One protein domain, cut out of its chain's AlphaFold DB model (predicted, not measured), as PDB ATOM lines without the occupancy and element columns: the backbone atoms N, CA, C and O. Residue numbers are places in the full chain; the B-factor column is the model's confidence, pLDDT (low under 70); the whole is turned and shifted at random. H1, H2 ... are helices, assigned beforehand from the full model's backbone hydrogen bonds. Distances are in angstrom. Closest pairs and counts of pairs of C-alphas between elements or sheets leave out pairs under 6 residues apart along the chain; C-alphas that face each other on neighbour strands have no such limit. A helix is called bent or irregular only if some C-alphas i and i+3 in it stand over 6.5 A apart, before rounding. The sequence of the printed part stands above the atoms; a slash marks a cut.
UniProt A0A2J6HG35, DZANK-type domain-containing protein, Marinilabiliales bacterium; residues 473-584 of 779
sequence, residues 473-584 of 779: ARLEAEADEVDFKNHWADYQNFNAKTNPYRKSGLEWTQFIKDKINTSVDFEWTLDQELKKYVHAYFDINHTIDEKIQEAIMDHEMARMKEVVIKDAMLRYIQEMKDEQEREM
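This is residues 473 to 584 of the 779 residues of the protein "DZANK-type domain-containing protein" of Marinilabiliales bacterium (UniProt A0A2J6HG35). One long helix, H4, forms a spine that bends yet runs nearly straight, and three shorter helices pack crosswise along it: H1 on its residues 548 to 552, H3 on 553 to 560 and H2 on 565 to 572. Its last residues, 577 to 584, stick out at one end; without them the body of 104 residues spans 44 by 28 by 23 A. The printed part has 112 residues with four named helices, H1 to H4 in chain order, and no named strand: all helix. It is loose, with a radius of gyration of the C-alphas of 16.4 A and spans of 56 by 27 by 25 A.

After residues 473 to 480, H1 covers residues 481 to 497, 24.7 A long, from C-alpha 481 at (-2.035, -38.644, -28.921). H2 is residues 505 to 515 and H3 residues 522 to 535. H4, residues 546 to 584, was assigned as one helix by its hydrogen bonds but is bent: C-alphas 562 and 565 are 6.5 A apart. Its arms are H4a, residues 546 to 562, 24.0 A, and H4b, residues 565 to 584, 28.6 A, ending at C-alpha 584 at (13.576, -64.708, -73.739).

H4 is the hub, touching three helices; the arms stand at a shallow tilt of 24 degrees. H1 touches H4a at a steep tilt of 57 degrees, closest C-alphas Phe 484 and Ile 548, 6.2 A. H3 touches H4a at 51 degrees, steep, closest C-alphas Val 534 and Met 553, 5.7 A. H2 touches H4b at 67 degrees, steep, closest C-alphas Thr 509 and Ala 568, 4.6 A. H2 and H3, a helical hairpin, only just touch, with 3 pairs of C-alphas within 8 A, the closest Lys 515 and Phe 522, 6.5 A. Every O i to N i+4 pair is within hydrogen-bond range in H2, H4a and H4b; in H1 12 of 13 are, in H3 9 of 10.

The C-alphas farthest apart, Thr 543 and Met 584, are 57.7 A apart. The printed part has no cut, and its three links are short. Residues 473 to 480 are among the 14 with pLDDT under 70.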
ATOM      1  N   ALA A 473       4.581 -57.950 -39.907       56.75
ATOM      2  CA  ALA A 473       5.134 -57.127 -38.834       56.75
ATOM      3  C   ALA A 473       4.316 -55.836 -38.626       56.75
ATOM      4  O   ALA A 473       4.797 -54.728 -38.861       56.75
ATOM      5  N   ARG A 474       3.058 -55.956 -38.187       53.44
ATOM      6  CA  ARG A 474       2.235 -54.789 -37.821       53.44
ATOM      7  C   ARG A 474       2.446 -54.449 -36.343       53.44
ATOM      8  O   ARG A 474       2.158 -55.275 -35.483       53.44
ATOM      9  N   LEU A 475       2.947 -53.247 -36.056       53.78
ATOM     10  CA  LEU A 475       3.115 -52.731 -34.694       53.78
ATOM     11  C   LEU A 475       2.010 -51.720 -34.365       53.78
ATOM     12  O   LEU A 475       1.730 -50.814 -35.150       53.78
ATOM     13  N   GLU A 476       1.403 -51.879 -33.190       51.72
ATOM     14  CA  GLU A 476       0.575 -50.864 -32.536       51.72
ATOM     15  C   GLU A 476       1.487 -50.071 -31.589       51.72
ATOM     16  O   GLU A 476       2.049 -50.641 -30.655       51.72
ATOM     17  N   ALA A 477       1.678 -48.775 -31.845       54.72
ATOM     18  CA  ALA A 477       2.379 -47.887 -30.921       54.72
ATOM     19  C   ALA A 477       1.347 -47.123 -30.078       54.72
ATOM     20  O   ALA A 477       0.528 -46.380 -30.619       54.72
ATOM     21  N   GLU A 478       1.391 -47.300 -28.756       54.69
ATOM     22  CA  GLU A 478       0.617 -46.507 -27.795       54.69
ATOM     23  C   GLU A 478       1.475 -45.330 -27.298       54.69
ATOM     24  O   GLU A 478       2.380 -45.504 -26.482       54.69
ATOM     25  N   ALA A 479       1.192 -44.119 -27.782       61.12
ATOM     26  CA  ALA A 479       1.783 -42.867 -27.302       61.12
ATOM     27  C   ALA A 479       0.683 -41.847 -26.962       61.12
ATOM     28  O   ALA A 479      -0.446 -41.983 -27.434       61.12
ATOM     29  N   ASP A 480       0.996 -40.826 -26.152       68.12
ATOM     30  CA  ASP A 480       0.063 -39.721 -25.887       68.12
ATOM     31  C   ASP A 480      -0.270 -38.999 -27.206       68.12
ATOM     32  O   ASP A 480       0.607 -38.436 -27.871       68.12
ATOM     33  N   GLU A 481      -1.543 -39.060 -27.604       72.31
ATOM     34  CA  GLU A 481      -2.035 -38.644 -28.921       72.31
ATOM     35  C   GLU A 481      -1.743 -37.161 -29.221       72.31
ATOM     36  O   GLU A 481      -1.527 -36.786 -30.378       72.31
ATOM     37  N   VAL A 482      -1.703 -36.307 -28.190       73.06
ATOM     38  CA  VAL A 482      -1.516 -34.857 -28.355       73.06
ATOM     39  C   VAL A 482      -0.051 -34.503 -28.606       73.06
ATOM     40  O   VAL A 482       0.247 -33.787 -29.568       73.06
ATOM     41  N   ASP A 483       0.867 -35.012 -27.785       75.50
ATOM     42  CA  ASP A 483       2.296 -34.704 -27.909       75.50
ATOM     43  C   ASP A 483       2.915 -35.381 -29.136       75.50
ATOM     44  O   ASP A 483       3.713 -34.759 -29.849       75.50
ATOM     45  N   PHE A 484       2.465 -36.597 -29.466       82.50
ATOM     46  CA  PHE A 484       2.827 -37.262 -30.717       82.50
ATOM     47  C   PHE A 484       2.488 -36.383 -31.924       82.50
ATOM     48  O   PHE A 484       3.343 -36.141 -32.773       82.50
ATOM     49  N   LYS A 485       1.264 -35.844 -31.993       82.38
ATOM     50  CA  LYS A 485       0.802 -35.048 -33.141       82.38
ATOM     51  C   LYS A 485       1.621 -33.773 -33.355       82.38
ATOM     52  O   LYS A 485       1.878 -33.410 -34.505       82.38
ATOM     53  N   ASN A 486       2.022 -33.102 -32.276       83.81
ATOM     54  CA  ASN A 486       2.826 -31.881 -32.355       83.81
ATOM     55  C   ASN A 486       4.233 -32.181 -32.886       83.81
ATOM     56  O   ASN A 486       4.655 -31.592 -33.882       83.81
ATOM     57  N   HIS A 487       4.926 -33.151 -32.287       87.00
ATOM     58  CA  HIS A 487       6.274 -33.532 -32.711       87.00
ATOM     59  C   HIS A 487       6.298 -34.205 -34.089       87.00
ATOM     60  O   HIS A 487       7.250 -34.033 -34.848       87.00
ATOM     61  N   TRP A 488       5.227 -34.907 -34.459       88.56
ATOM     62  CA  TRP A 488       5.074 -35.518 -35.775       88.56
ATOM     63  C   TRP A 488       5.060 -34.489 -36.912       88.56
ATOM     64  O   TRP A 488       5.692 -34.706 -37.946       88.56
ATOM     65  N   ALA A 489       4.388 -33.346 -36.739       87.50
ATOM     66  CA  ALA A 489       4.360 -32.297 -37.760       87.50
ATOM     67  C   ALA A 489       5.755 -31.688 -37.999       87.50
ATOM     68  O   ALA A 489       6.168 -31.494 -39.149       87.50
ATOM     69  N   ASP A 490       6.502 -31.438 -36.923       89.31
ATOM     70  CA  ASP A 490       7.875 -30.930 -36.998       89.31
ATOM     71  C   ASP A 490       8.817 -31.955 -37.639       89.31
ATOM     72  O   ASP A 490       9.610 -31.607 -38.522       89.31
ATOM     73  N   TYR A 491       8.670 -33.225 -37.259       91.19
ATOM     74  CA  TYR A 491       9.384 -34.353 -37.847       91.19
ATOM     75  C   TYR A 491       9.144 -34.454 -39.363       91.19
ATOM     76  O   TYR A 491      10.093 -34.518 -40.150       91.19
ATOM     77  N   GLN A 492       7.886 -34.378 -39.809       89.69
ATOM     78  CA  GLN A 492       7.539 -34.394 -41.232       89.69
ATOM     79  C   GLN A 492       8.145 -33.212 -41.995       89.69
ATOM     80  O   GLN A 492       8.667 -33.387 -43.098       89.69
ATOM     81  N   ASN A 493       8.098 -32.009 -41.423       89.94
ATOM     82  CA  ASN A 493       8.657 -30.814 -42.049       89.94
ATOM     83  C   ASN A 493      10.188 -30.908 -42.187       89.94
ATOM     84  O   ASN A 493      10.729 -30.555 -43.239       89.94
ATOM     85  N   PHE A 494      10.880 -31.437 -41.172       92.81
ATOM     86  CA  PHE A 494      12.310 -31.746 -41.254       92.81
ATOM     87  C   PHE A 494      12.598 -32.770 -42.358       92.81
ATOM     88  O   PHE A 494      13.446 -32.527 -43.222       92.81
ATOM     89  N   ASN A 495      11.846 -33.871 -42.390       88.06
ATOM     90  CA  ASN A 495      12.000 -34.913 -43.401       88.06
ATOM     91  C   ASN A 495      11.729 -34.421 -44.820       88.06
ATOM     92  O   ASN A 495      12.367 -34.898 -45.753       88.06
ATOM     93  N   ALA A 496      10.826 -33.460 -45.004       85.00
ATOM     94  CA  ALA A 496      10.516 -32.907 -46.316       85.00
ATOM     95  C   ALA A 496      11.597 -31.952 -46.853       85.00
ATOM     96  O   ALA A 496      11.742 -31.842 -48.071       85.00
ATOM     97  N   LYS A 497      12.328 -31.245 -45.981       87.19
ATOM     98  CA  LYS A 497      13.174 -30.103 -46.386       87.19
ATOM     99  C   LYS A 497      14.659 -30.255 -46.088       87.19
ATOM    100  O   LYS A 497      15.467 -29.661 -46.795       87.19
ATOM    101  N   THR A 498      15.008 -30.995 -45.042       91.12
ATOM    102  CA  THR A 498      16.329 -30.882 -44.411       91.12
ATOM    103  C   THR A 498      16.997 -32.230 -44.166       91.12
ATOM    104  O   THR A 498      18.215 -32.264 -44.024       91.12
ATOM    105  N   ASN A 499      16.246 -33.338 -44.124       90.50
ATOM    106  CA  ASN A 499      16.821 -34.649 -43.820       90.50
ATOM    107  C   ASN A 499      17.863 -35.068 -44.885       90.50
ATOM    108  O   ASN A 499      17.486 -35.315 -46.036       90.50
ATOM    109  N   PRO A 500      19.156 -35.190 -44.516       91.31
ATOM    110  CA  PRO A 500      20.237 -35.471 -45.460       91.31
ATOM    111  C   PRO A 500      20.250 -36.924 -45.956       91.31
ATOM    112  O   PRO A 500      20.946 -37.235 -46.919       91.31
ATOM    113  N   TYR A 501      19.494 -37.817 -45.312       92.19
ATOM    114  CA  TYR A 501      19.376 -39.228 -45.684       92.19
ATOM    115  C   TYR A 501      18.106 -39.526 -46.486       92.19
ATOM    116  O   TYR A 501      17.821 -40.689 -46.777       92.19
ATOM    117  N   ARG A 502      17.314 -38.504 -46.834       86.56
ATOM    118  CA  ARG A 502      16.125 -38.679 -47.669       86.56
ATOM    119  C   ARG A 502      16.527 -39.211 -49.046       86.56
ATOM    120  O   ARG A 502      17.348 -38.607 -49.724       86.56
ATOM    121  N   LYS A 503      15.876 -40.295 -49.468       87.69
ATOM    122  CA  LYS A 503      15.969 -40.866 -50.816       87.69
ATOM    123  C   LYS A 503      14.610 -40.798 -51.508       87.69
ATOM    124  O   LYS A 503      13.568 -40.961 -50.866       87.69
ATOM    125  N   SER A 504      14.620 -40.560 -52.809       84.25
ATOM    126  CA  SER A 504      13.480 -40.746 -53.706       84.25
ATOM    127  C   SER A 504      13.136 -42.232 -53.869       84.25
ATOM    128  O   SER A 504      13.924 -43.115 -53.528       84.25
ATOM    129  N   GLY A 505      11.954 -42.528 -54.420       77.88
ATOM    130  CA  GLY A 505      11.555 -43.908 -54.725       77.88
ATOM    131  C   GLY A 505      12.518 -44.612 -55.690       77.88
ATOM    132  O   GLY A 505      12.783 -45.802 -55.522       77.88
ATOM    133  N   LEU A 506      13.100 -43.878 -56.647       79.75
ATOM    134  CA  LEU A 506      14.099 -44.398 -57.585       79.75
ATOM    135  C   LEU A 506      15.417 -44.735 -56.873       79.75
ATOM    136  O   LEU A 506      15.960 -45.819 -57.053       79.75
ATOM    137  N   GLU A 507      15.897 -43.854 -55.993       86.50
ATOM    138  CA  GLU A 507      17.107 -44.103 -55.197       86.50
ATOM    139  C   GLU A 507      16.934 -45.289 -54.237       86.50
ATOM    140  O   GLU A 507      17.879 -46.050 -54.025       86.50
ATOM    141  N   TRP A 508      15.730 -45.493 -53.686       88.44
ATOM    142  CA  TRP A 508      15.408 -46.709 -52.931       88.44
ATOM    143  C   TRP A 508      15.398 -47.955 -53.811       88.44
ATOM    144  O   TRP A 508      15.942 -48.980 -53.408       88.44
ATOM    145  N   THR A 509      14.833 -47.863 -55.016       82.12
ATOM    146  CA  THR A 509      14.824 -48.965 -55.995       82.12
ATOM    147  C   THR A 509      16.261 -49.369 -56.339       82.12
ATOM    148  O   THR A 509      16.607 -50.547 -56.260       82.12
ATOM    149  N   GLN A 510      17.140 -48.391 -56.584       86.94
ATOM    150  CA  GLN A 510      18.561 -48.628 -56.839       86.94
ATOM    151  C   GLN A 510      19.285 -49.219 -55.623       86.94
ATOM    152  O   GLN A 510      20.041 -50.177 -55.763       86.94
ATOM    153  N   PHE A 511      19.028 -48.708 -54.414       89.25
ATOM    154  CA  PHE A 511      19.594 -49.279 -53.191       89.25
ATOM    155  C   PHE A 511      19.208 -50.756 -53.029       89.25
ATOM    156  O   PHE A 511      20.066 -51.586 -52.733       89.25
ATOM    157  N   ILE A 512      17.932 -51.095 -53.248       83.69
ATOM    158  CA  ILE A 512      17.438 -52.476 -53.182       83.69
ATOM    159  C   ILE A 512      18.155 -53.331 -54.227       83.69
ATOM    160  O   ILE A 512      18.726 -54.361 -53.872       83.69
ATOM    161  N   LYS A 513      18.195 -52.878 -55.482       82.94
ATOM    162  CA  LYS A 513      18.873 -53.554 -56.597       82.94
ATOM    163  C   LYS A 513      20.337 -53.866 -56.284       82.94
ATOM    164  O   LYS A 513      20.782 -54.997 -56.477       82.94
ATOM    165  N   ASP A 514      21.058 -52.898 -55.725       85.44
ATOM    166  CA  ASP A 514      22.469 -53.040 -55.371       85.44
ATOM    167  C   ASP A 514      22.676 -53.990 -54.185       85.44
ATOM    168  O   ASP A 514      23.641 -54.760 -54.151       85.44
ATOM    169  N   LYS A 515      21.801 -53.924 -53.172       83.94
ATOM    170  CA  LYS A 515      22.008 -54.586 -51.876       83.94
ATOM    171  C   LYS A 515      21.384 -55.960 -51.758       83.94
ATOM    172  O   LYS A 515      21.953 -56.778 -51.037       83.94
ATOM    173  N   ILE A 516      20.294 -56.251 -52.458       73.50
ATOM    174  CA  ILE A 516      19.541 -57.498 -52.273       73.50
ATOM    175  C   ILE A 516      20.357 -58.758 -52.583       73.50
ATOM    176  O   ILE A 516      20.146 -59.794 -51.963       73.50
ATOM    177  N   ASN A 517      21.338 -58.653 -53.484       63.78
ATOM    178  CA  ASN A 517      22.202 -59.775 -53.866       63.78
ATOM    179  C   ASN A 517      23.630 -59.672 -53.316       63.78
ATOM    180  O   ASN A 517      24.394 -60.631 -53.408       63.78
ATOM    181  N   THR A 518      24.016 -58.515 -52.774       73.38
ATOM    182  CA  THR A 518      25.376 -58.285 -52.254       73.38
ATOM    183  C   THR A 518      25.444 -58.327 -50.731       73.38
ATOM    184  O   THR A 518      26.524 -58.524 -50.172       73.38
ATOM    185  N   SER A 519      24.309 -58.161 -50.052       70.25
ATOM    186  CA  SER A 519      24.239 -58.156 -48.593       70.25
ATOM    187  C   SER A 519      24.144 -59.576 -48.053       70.25
ATOM    188  O   SER A 519      23.383 -60.394 -48.555       70.25
ATOM    189  N   VAL A 520      24.902 -59.854 -46.990       70.31
ATOM    190  CA  VAL A 520      24.788 -61.114 -46.233       70.31
ATOM    191  C   VAL A 520      23.413 -61.219 -45.571       70.31
ATOM    192  O   VAL A 520      22.826 -62.294 -45.533       70.31
ATOM    193  N   ASP A 521      22.916 -60.083 -45.084       75.31
ATOM    194  CA  ASP A 521      21.594 -59.917 -44.495       75.31
ATOM    195  C   ASP A 521      20.993 -58.621 -45.051       75.31
ATOM    196  O   ASP A 521      21.376 -57.505 -44.676       75.31
ATOM    197  N   PHE A 522      20.129 -58.776 -46.053       78.50
ATOM    198  CA  PHE A 522      19.501 -57.646 -46.726       78.50
ATOM    199  C   PHE A 522      18.506 -56.923 -45.812       78.50
ATOM    200  O   PHE A 522      18.484 -55.694 -45.823       78.50
ATOM    201  N   GLU A 523      17.752 -57.657 -44.989       76.56
ATOM    202  CA  GLU A 523      16.807 -57.072 -44.036       76.56
ATOM    203  C   GLU A 523      17.541 -56.171 -43.046       76.56
ATOM    204  O   GLU A 523      17.187 -55.000 -42.905       76.56
ATOM    205  N   TRP A 524      18.626 -56.666 -42.443       81.62
ATOM    206  CA  TRP A 524      19.450 -55.855 -41.551       81.62
ATOM    207  C   TRP A 524      20.034 -54.635 -42.269       81.62
ATOM    208  O   TRP A 524      19.992 -53.525 -41.743       81.62
ATOM    209  N   THR A 525      20.552 -54.809 -43.488       86.88
ATOM    210  CA  THR A 525      21.159 -53.714 -44.266       86.88
ATOM    211  C   THR A 525      20.147 -52.614 -44.588       86.88
ATOM    212  O   THR A 525      20.457 -51.427 -44.467       86.88
ATOM    213  N   LEU A 526      18.932 -53.001 -44.972       86.75
ATOM    214  CA  LEU A 526      17.827 -52.089 -45.229       86.75
ATOM    215  C   LEU A 526      17.369 -51.395 -43.941       86.75
ATOM    216  O   LEU A 526      17.189 -50.179 -43.941       86.75
ATOM    217  N   ASP A 527      17.245 -52.132 -42.839       86.06
ATOM    218  CA  ASP A 527      16.873 -51.584 -41.533       86.06
ATOM    219  C   ASP A 527      17.892 -50.546 -41.036       86.06
ATOM    220  O   ASP A 527      17.509 -49.470 -40.579       86.06
ATOM    221  N   GLN A 528      19.194 -50.804 -41.200       89.94
ATOM    222  CA  GLN A 528      20.238 -49.827 -40.872       89.94
ATOM    223  C   GLN A 528      20.154 -48.563 -41.732       89.94
ATOM    224  O   GLN A 528      20.363 -47.459 -41.229       89.94
ATOM    225  N   GLU A 529      19.861 -48.697 -43.027       93.62
ATOM    226  CA  GLU A 529      19.727 -47.537 -43.910       93.62
ATOM    227  C   GLU A 529      18.473 -46.717 -43.568       93.62
ATOM    228  O   GLU A 529      18.545 -45.488 -43.499       93.62
ATOM    229  N   LEU A 530      17.351 -47.377 -43.270       90.88
ATOM    230  CA  LEU A 530      16.128 -46.723 -42.803       90.88
ATOM    231  C   LEU A 530      16.331 -46.031 -41.451       90.88
ATOM    232  O   LEU A 530      15.864 -44.911 -41.266       90.88
ATOM    233  N   LYS A 531      17.080 -46.635 -40.522       91.31
ATOM    234  CA  LYS A 531      17.392 -46.021 -39.222       91.31
ATOM    235  C   LYS A 531      18.132 -44.697 -39.365       91.31
ATOM    236  O   LYS A 531      17.775 -43.752 -38.671       91.31
ATOM    237  N   LYS A 532      19.078 -44.562 -40.302       92.81
ATOM    238  CA  LYS A 532      19.730 -43.262 -40.571       92.81
ATOM    239  C   LYS A 532      18.707 -42.184 -40.928       92.81
ATOM    240  O   LYS A 532      18.773 -41.075 -40.414       92.81
ATOM    241  N   TYR A 533      17.746 -42.527 -41.788       90.88
ATOM    242  CA  TYR A 533      16.665 -41.622 -42.167       90.88
ATOM    243  C   TYR A 533      15.780 -41.267 -40.971       90.88
ATOM    244  O   TYR A 533      15.503 -40.090 -40.743       90.88
ATOM    245  N   VAL A 534      15.374 -42.273 -40.198       90.50
ATOM    246  CA  VAL A 534      14.396 -42.109 -39.125       90.50
ATOM    247  C   VAL A 534      14.970 -41.353 -37.915       90.50
ATOM    248  O   VAL A 534      14.274 -40.509 -37.350       90.50
ATOM    249  N   HIS A 535      16.244 -41.579 -37.574       92.44
ATOM    250  CA  HIS A 535      16.920 -40.973 -36.418       92.44
ATOM    251  C   HIS A 535      17.390 -39.528 -36.637       92.44
ATOM    252  O   HIS A 535      17.506 -38.779 -35.668       92.44
ATOM    253  N   ALA A 536      17.626 -39.101 -37.882       93.75
ATOM    254  CA  ALA A 536      18.315 -37.838 -38.182       93.75
ATOM    255  C   ALA A 536      17.693 -36.580 -37.548       93.75
ATOM    256  O   ALA A 536      18.398 -35.613 -37.265       93.75
ATOM    257  N   TYR A 537      16.377 -36.575 -37.322       92.19
ATOM    258  CA  TYR A 537      15.695 -35.478 -36.632       92.19
ATOM    259  C   TYR A 537      16.053 -35.405 -35.139       92.19
ATOM    260  O   TYR A 537      16.202 -34.314 -34.586       92.19
ATOM    261  N   PHE A 538      16.201 -36.555 -34.484       92.19
ATOM    262  CA  PHE A 538      16.469 -36.664 -33.050       92.19
ATOM    263  C   PHE A 538      17.951 -36.448 -32.717       92.19
ATOM    264  O   PHE A 538      18.269 -35.960 -31.631       92.19
ATOM    265  N   ASP A 539      18.842 -36.669 -33.688       88.81
ATOM    266  CA  ASP A 539      20.268 -36.325 -33.597       88.81
ATOM    267  C   ASP A 539      20.523 -34.817 -33.437       88.81
ATOM    268  O   ASP A 539      21.603 -34.415 -33.016       88.81
ATOM    269  N   ILE A 540      19.542 -33.970 -33.767       88.81
ATOM    270  CA  ILE A 540      19.626 -32.512 -33.591       88.81
ATOM    271  C   ILE A 540      18.602 -31.964 -32.582       88.81
ATOM    272  O   ILE A 540      18.692 -30.797 -32.203       88.81
ATOM    273  N   ASN A 541      17.657 -32.789 -32.116       85.88
ATOM    274  CA  ASN A 541      16.587 -32.413 -31.183       85.88
ATOM    275  C   ASN A 541      16.567 -33.328 -29.945       85.88
ATOM    276  O   ASN A 541      15.583 -34.010 -29.667       85.88
ATOM    277  N   HIS A 542      17.650 -33.312 -29.165       84.12
ATOM    278  CA  HIS A 542      17.851 -34.204 -28.011       84.12
ATOM    279  C   HIS A 542      16.899 -33.982 -26.818       84.12
ATOM    280  O   HIS A 542      17.007 -34.677 -25.813       84.12
ATOM    281  N   THR A 543      16.012 -32.984 -26.873       86.75
ATOM    282  CA  THR A 543      15.124 -32.612 -25.756       86.75
ATOM    283  C   THR A 543      13.774 -33.328 -25.770       86.75
ATOM    284  O   THR A 543      12.979 -33.117 -24.860       86.75
ATOM    285  N   ILE A 544      13.484 -34.116 -26.807       85.94
ATOM    286  CA  ILE A 544      12.217 -34.846 -26.957       85.94
ATOM    287  C   ILE A 544      12.241 -36.094 -26.066       85.94
ATOM    288  O   ILE A 544      13.266 -36.767 -25.995       85.94
ATOM    289  N   ASP A 545      11.126 -36.407 -25.399       88.62
ATOM    290  CA  ASP A 545      11.002 -37.598 -24.546       88.62
ATOM    291  C   ASP A 545      11.229 -38.893 -25.340       88.62
ATOM    292  O   ASP A 545      10.689 -39.051 -26.433       88.62
ATOM    293  N   GLU A 546      12.002 -39.822 -24.775       87.00
ATOM    294  CA  GLU A 546      12.407 -41.078 -25.421       87.00
ATOM    295  C   GLU A 546      11.210 -41.890 -25.929       87.00
ATOM    296  O   GLU A 546      11.255 -42.389 -27.051       87.00
ATOM    297  N   LYS A 547      10.093 -41.929 -25.188       85.75
ATOM    298  CA  LYS A 547       8.890 -42.657 -25.626       85.75
ATOM    299  C   LYS A 547       8.237 -42.014 -26.844       85.75
ATOM    300  O   LYS A 547       7.693 -42.712 -27.694       85.75
ATOM    301  N   ILE A 548       8.276 -40.684 -26.935       84.50
ATOM    302  CA  ILE A 548       7.761 -39.949 -28.098       84.50
ATOM    303  C   ILE A 548       8.698 -40.146 -29.293       84.50
ATOM    304  O   ILE A 548       8.215 -40.309 -30.416       84.50
ATOM    305  N   GLN A 549      10.017 -40.163 -29.064       88.44
ATOM    306  CA  GLN A 549      10.990 -40.483 -30.111       88.44
ATOM    307  C   GLN A 549      10.717 -41.878 -30.677       88.44
ATOM    308  O   GLN A 549      10.496 -42.000 -31.879       88.44
ATOM    309  N   GLU A 550      10.659 -42.906 -29.824       85.31
ATOM    310  CA  GLU A 550      10.360 -44.288 -30.221       85.31
ATOM    311  C   GLU A 550       9.045 -44.379 -30.998       85.31
ATOM    312  O   GLU A 550       9.031 -44.901 -32.111       85.31
ATOM    313  N   ALA A 551       7.966 -43.770 -30.499       84.50
ATOM    314  CA  ALA A 551       6.670 -43.792 -31.175       84.50
ATOM    315  C   ALA A 551       6.706 -43.162 -32.580       84.50
ATOM    316  O   ALA A 551       6.123 -43.705 -33.521       84.50
ATOM    317  N   ILE A 552       7.383 -42.020 -32.748       86.00
ATOM    318  CA  ILE A 552       7.540 -41.369 -34.059       86.00
ATOM    319  C   ILE A 552       8.408 -42.219 -34.985       86.00
ATOM    320  O   ILE A 552       8.073 -42.370 -36.161       86.00
ATOM    321  N   MET A 553       9.508 -42.767 -34.468       87.75
ATOM    322  CA  MET A 553      10.425 -43.587 -35.248       87.75
ATOM    323  C   MET A 553       9.758 -44.871 -35.728       87.75
ATOM    324  O   MET A 553       9.859 -45.191 -36.911       87.75
ATOM    325  N   ASP A 554       9.025 -45.560 -34.860       83.81
ATOM    326  CA  ASP A 554       8.289 -46.774 -35.202       83.81
ATOM    327  C   ASP A 554       7.181 -46.483 -36.218       83.81
ATOM    328  O   ASP A 554       7.046 -47.197 -37.218       83.81
ATOM    329  N   HIS A 555       6.431 -45.393 -36.023       83.31
ATOM    330  CA  HIS A 555       5.390 -44.976 -36.960       83.31
ATOM    331  C   HIS A 555       5.964 -44.629 -38.344       83.31
ATOM    332  O   HIS A 555       5.437 -45.067 -39.372       83.31
ATOM    333  N   GLU A 556       7.062 -43.872 -38.396       86.31
ATOM    334  CA  GLU A 556       7.737 -43.546 -39.653       86.31
ATOM    335  C   GLU A 556       8.350 -44.786 -40.306       86.31
ATOM    336  O   GLU A 556       8.210 -44.968 -41.515       86.31
ATOM    337  N   MET A 557       9.002 -45.655 -39.532       85.69
ATOM    338  CA  MET A 557       9.599 -46.898 -40.018       85.69
ATOM    339  C   MET A 557       8.537 -47.786 -40.671       85.69
ATOM    340  O   MET A 557       8.749 -48.285 -41.779       85.69
ATOM    341  N   ALA A 558       7.374 -47.929 -40.030       79.88
ATOM    342  CA  ALA A 558       6.237 -48.659 -40.579       79.88
ATOM    343  C   ALA A 558       5.729 -48.022 -41.882       79.88
ATOM    344  O   ALA A 558       5.539 -48.726 -42.874       79.88
ATOM    345  N   ARG A 559       5.577 -46.689 -41.927       84.12
ATOM    346  CA  ARG A 559       5.175 -45.971 -43.150       84.12
ATOM    347  C   ARG A 559       6.179 -46.168 -44.286       84.12
ATOM    348  O   ARG A 559       5.780 -46.427 -45.419       84.12
ATOM    349  N   MET A 560       7.471 -46.021 -44.002       85.31
ATOM    350  CA  MET A 560       8.545 -46.179 -44.984       85.31
ATOM    351  C   MET A 560       8.551 -47.591 -45.558       85.31
ATOM    352  O   MET A 560       8.604 -47.741 -46.776       85.31
ATOM    353  N   LYS A 561       8.437 -48.609 -44.702       82.00
ATOM    354  CA  LYS A 561       8.346 -50.015 -45.103       82.00
ATOM    355  C   LYS A 561       7.110 -50.270 -45.983       82.00
ATOM    356  O   LYS A 561       7.258 -50.693 -47.128       82.00
ATOM    357  N   GLU A 562       5.918 -49.911 -45.508       73.81
ATOM    358  CA  GLU A 562       4.654 -50.236 -46.190       73.81
ATOM    359  C   GLU A 562       4.411 -49.438 -47.475       73.81
ATOM    360  O   GLU A 562       3.785 -49.944 -48.404       73.81
ATOM    361  N   VAL A 563       4.884 -48.193 -47.550       76.88
ATOM    362  CA  VAL A 563       4.617 -47.319 -48.701       76.88
ATOM    363  C   VAL A 563       5.834 -47.228 -49.609       76.88
ATOM    364  O   VAL A 563       5.757 -47.582 -50.778       76.88
ATOM    365  N   VAL A 564       6.970 -46.759 -49.090       83.44
ATOM    366  CA  VAL A 564       8.118 -46.371 -49.925       83.44
ATOM    367  C   VAL A 564       8.922 -47.587 -50.373       83.44
ATOM    368  O   VAL A 564       9.207 -47.738 -51.561       83.44
ATOM    369  N   ILE A 565       9.285 -48.458 -49.432       83.06
ATOM    370  CA  ILE A 565      10.089 -49.649 -49.712       83.06
ATOM    371  C   ILE A 565       9.275 -50.666 -50.494       83.06
ATOM    372  O   ILE A 565       9.785 -51.188 -51.480       83.06
ATOM    373  N   LYS A 566       8.011 -50.893 -50.123       75.06
ATOM    374  CA  LYS A 566       7.096 -51.745 -50.890       75.06
ATOM    375  C   LYS A 566       7.026 -51.343 -52.359       75.06
ATOM    376  O   LYS A 566       7.219 -52.173 -53.237       75.06
ATOM    377  N   ASP A 567       6.789 -50.066 -52.623       75.88
ATOM    378  CA  ASP A 567       6.678 -49.525 -53.975       75.88
ATOM    379  C   ASP A 567       8.013 -49.609 -54.742       75.88
ATOM    380  O   ASP A 567       8.052 -50.023 -55.898       75.88
ATOM    381  N   ALA A 568       9.142 -49.319 -54.084       78.81
ATOM    382  CA  ALA A 568      10.471 -49.510 -54.672       78.81
ATOM    383  C   ALA A 568      10.785 -50.987 -54.987       78.81
ATOM    384  O   ALA A 568      11.384 -51.301 -56.012       78.81
ATOM    385  N   MET A 569      10.344 -51.905 -54.131       73.12
ATOM    386  CA  MET A 569      10.464 -53.347 -54.325       73.12
ATOM    387  C   MET A 569       9.602 -53.857 -55.475       73.12
ATOM    388  O   MET A 569      10.079 -54.649 -56.283       73.12
ATOM    389  N   LEU A 570       8.360 -53.384 -55.580       69.88
ATOM    390  CA  LEU A 570       7.467 -53.718 -56.687       69.88
ATOM    391  C   LEU A 570       8.007 -53.189 -58.019       69.88
ATOM    392  O   LEU A 570       8.018 -53.937 -58.996       69.88
ATOM    393  N   ARG A 571       8.535 -51.957 -58.049       72.88
ATOM    394  CA  ARG A 571       9.261 -51.425 -59.216       72.88
ATOM    395  C   ARG A 571      10.424 -52.321 -59.614       72.88
ATOM    396  O   ARG A 571      10.528 -52.701 -60.773       72.88
ATOM    397  N   TYR A 572      11.262 -52.699 -58.651       73.00
ATOM    398  CA  TYR A 572      12.388 -53.582 -58.923       73.00
ATOM    399  C   TYR A 572      11.932 -54.956 -59.445       73.00
ATOM    400  O   TYR A 572      12.501 -55.454 -60.409       73.00
ATOM    401  N   ILE A 573      10.882 -55.560 -58.876       69.00
ATOM    402  CA  ILE A 573      10.306 -56.809 -59.405       69.00
ATOM    403  C   ILE A 573       9.873 -56.633 -60.862       69.00
ATOM    404  O   ILE A 573      10.147 -57.512 -61.677       69.00
ATOM    405  N   GLN A 574       9.209 -55.522 -61.185       69.25
ATOM    406  CA  GLN A 574       8.755 -55.252 -62.543       69.25
ATOM    407  C   GLN A 574       9.934 -55.112 -63.513       69.25
ATOM    408  O   GLN A 574       9.967 -55.838 -64.501       69.25
ATOM    409  N   GLU A 575      10.958 -54.314 -63.179       73.50
ATOM    410  CA  GLU A 575      12.177 -54.183 -63.998       73.50
ATOM    411  C   GLU A 575      12.790 -55.549 -64.336       73.50
ATOM    412  O   GLU A 575      13.252 -55.788 -65.453       73.50
ATOM    413  N   MET A 576      12.795 -56.456 -63.358       69.88
ATOM    414  CA  MET A 576      13.389 -57.782 -63.485       69.88
ATOM    415  C   MET A 576      12.543 -58.721 -64.344       69.88
ATOM    416  O   MET A 576      13.113 -59.517 -65.092       69.88
ATOM    417  N   LYS A 577      11.210 -58.621 -64.261       69.62
ATOM    418  CA  LYS A 577      10.291 -59.329 -65.165       69.62
ATOM    419  C   LYS A 577      10.490 -58.863 -66.602       69.62
ATOM    420  O   LYS A 577      10.713 -59.700 -67.474       69.62
ATOM    421  N   ASP A 578      10.522 -57.551 -66.817       72.25
ATOM    422  CA  ASP A 578      10.708 -56.974 -68.149       72.25
ATOM    423  C   ASP A 578      12.064 -57.402 -68.738       72.25
ATOM    424  O   ASP A 578      12.184 -57.721 -69.919       72.25
ATOM    425  N   GLU A 579      13.116 -57.458 -67.915       73.62
ATOM    426  CA  GLU A 579      14.439 -57.902 -68.361       73.62
ATOM    427  C   GLU A 579      14.493 -59.397 -68.711       73.62
ATOM    428  O   GLU A 579      15.224 -59.780 -69.624       73.62
ATOM    429  N   GLN A 580      13.738 -60.245 -68.005       72.50
ATOM    430  CA  GLN A 580      13.619 -61.673 -68.325       72.50
ATOM    431  C   GLN A 580      12.857 -61.906 -69.623       72.50
ATOM    432  O   GLN A 580      13.279 -62.720 -70.445       72.50
ATOM    433  N   GLU A 581      11.764 -61.175 -69.821       75.06
ATOM    434  CA  GLU A 581      10.995 -61.219 -71.058       75.06
ATOM    435  C   GLU A 581      11.868 -60.812 -72.250       75.06
ATOM    436  O   GLU A 581      11.934 -61.547 -73.236       75.06
ATOM    437  N   ARG A 582      12.647 -59.729 -72.123       76.62
ATOM    438  CA  ARG A 582      13.609 -59.307 -73.158       76.62
ATOM    439  C   ARG A 582      14.646 -60.381 -73.483       76.62
ATOM    440  O   ARG A 582      14.942 -60.624 -74.650       76.62
ATOM    441  N   GLU A 583      15.211 -61.042 -72.474       76.94
ATOM    442  CA  GLU A 583      16.196 -62.109 -72.688       76.94
ATOM    443  C   GLU A 583      15.591 -63.334 -73.396       76.94
ATOM    444  O   GLU A 583      16.237 -63.943 -74.259       76.94
ATOM    445  N   MET A 584      14.342 -63.664 -73.067       82.50
ATOM    446  CA  MET A 584      13.576 -64.708 -73.739       82.50
ATOM    447  C   MET A 584      13.299 -64.341 -75.201       82.50
ATOM    448  O   MET A 584      13.606 -65.140 -76.086       82.50
TER     449      MET A 584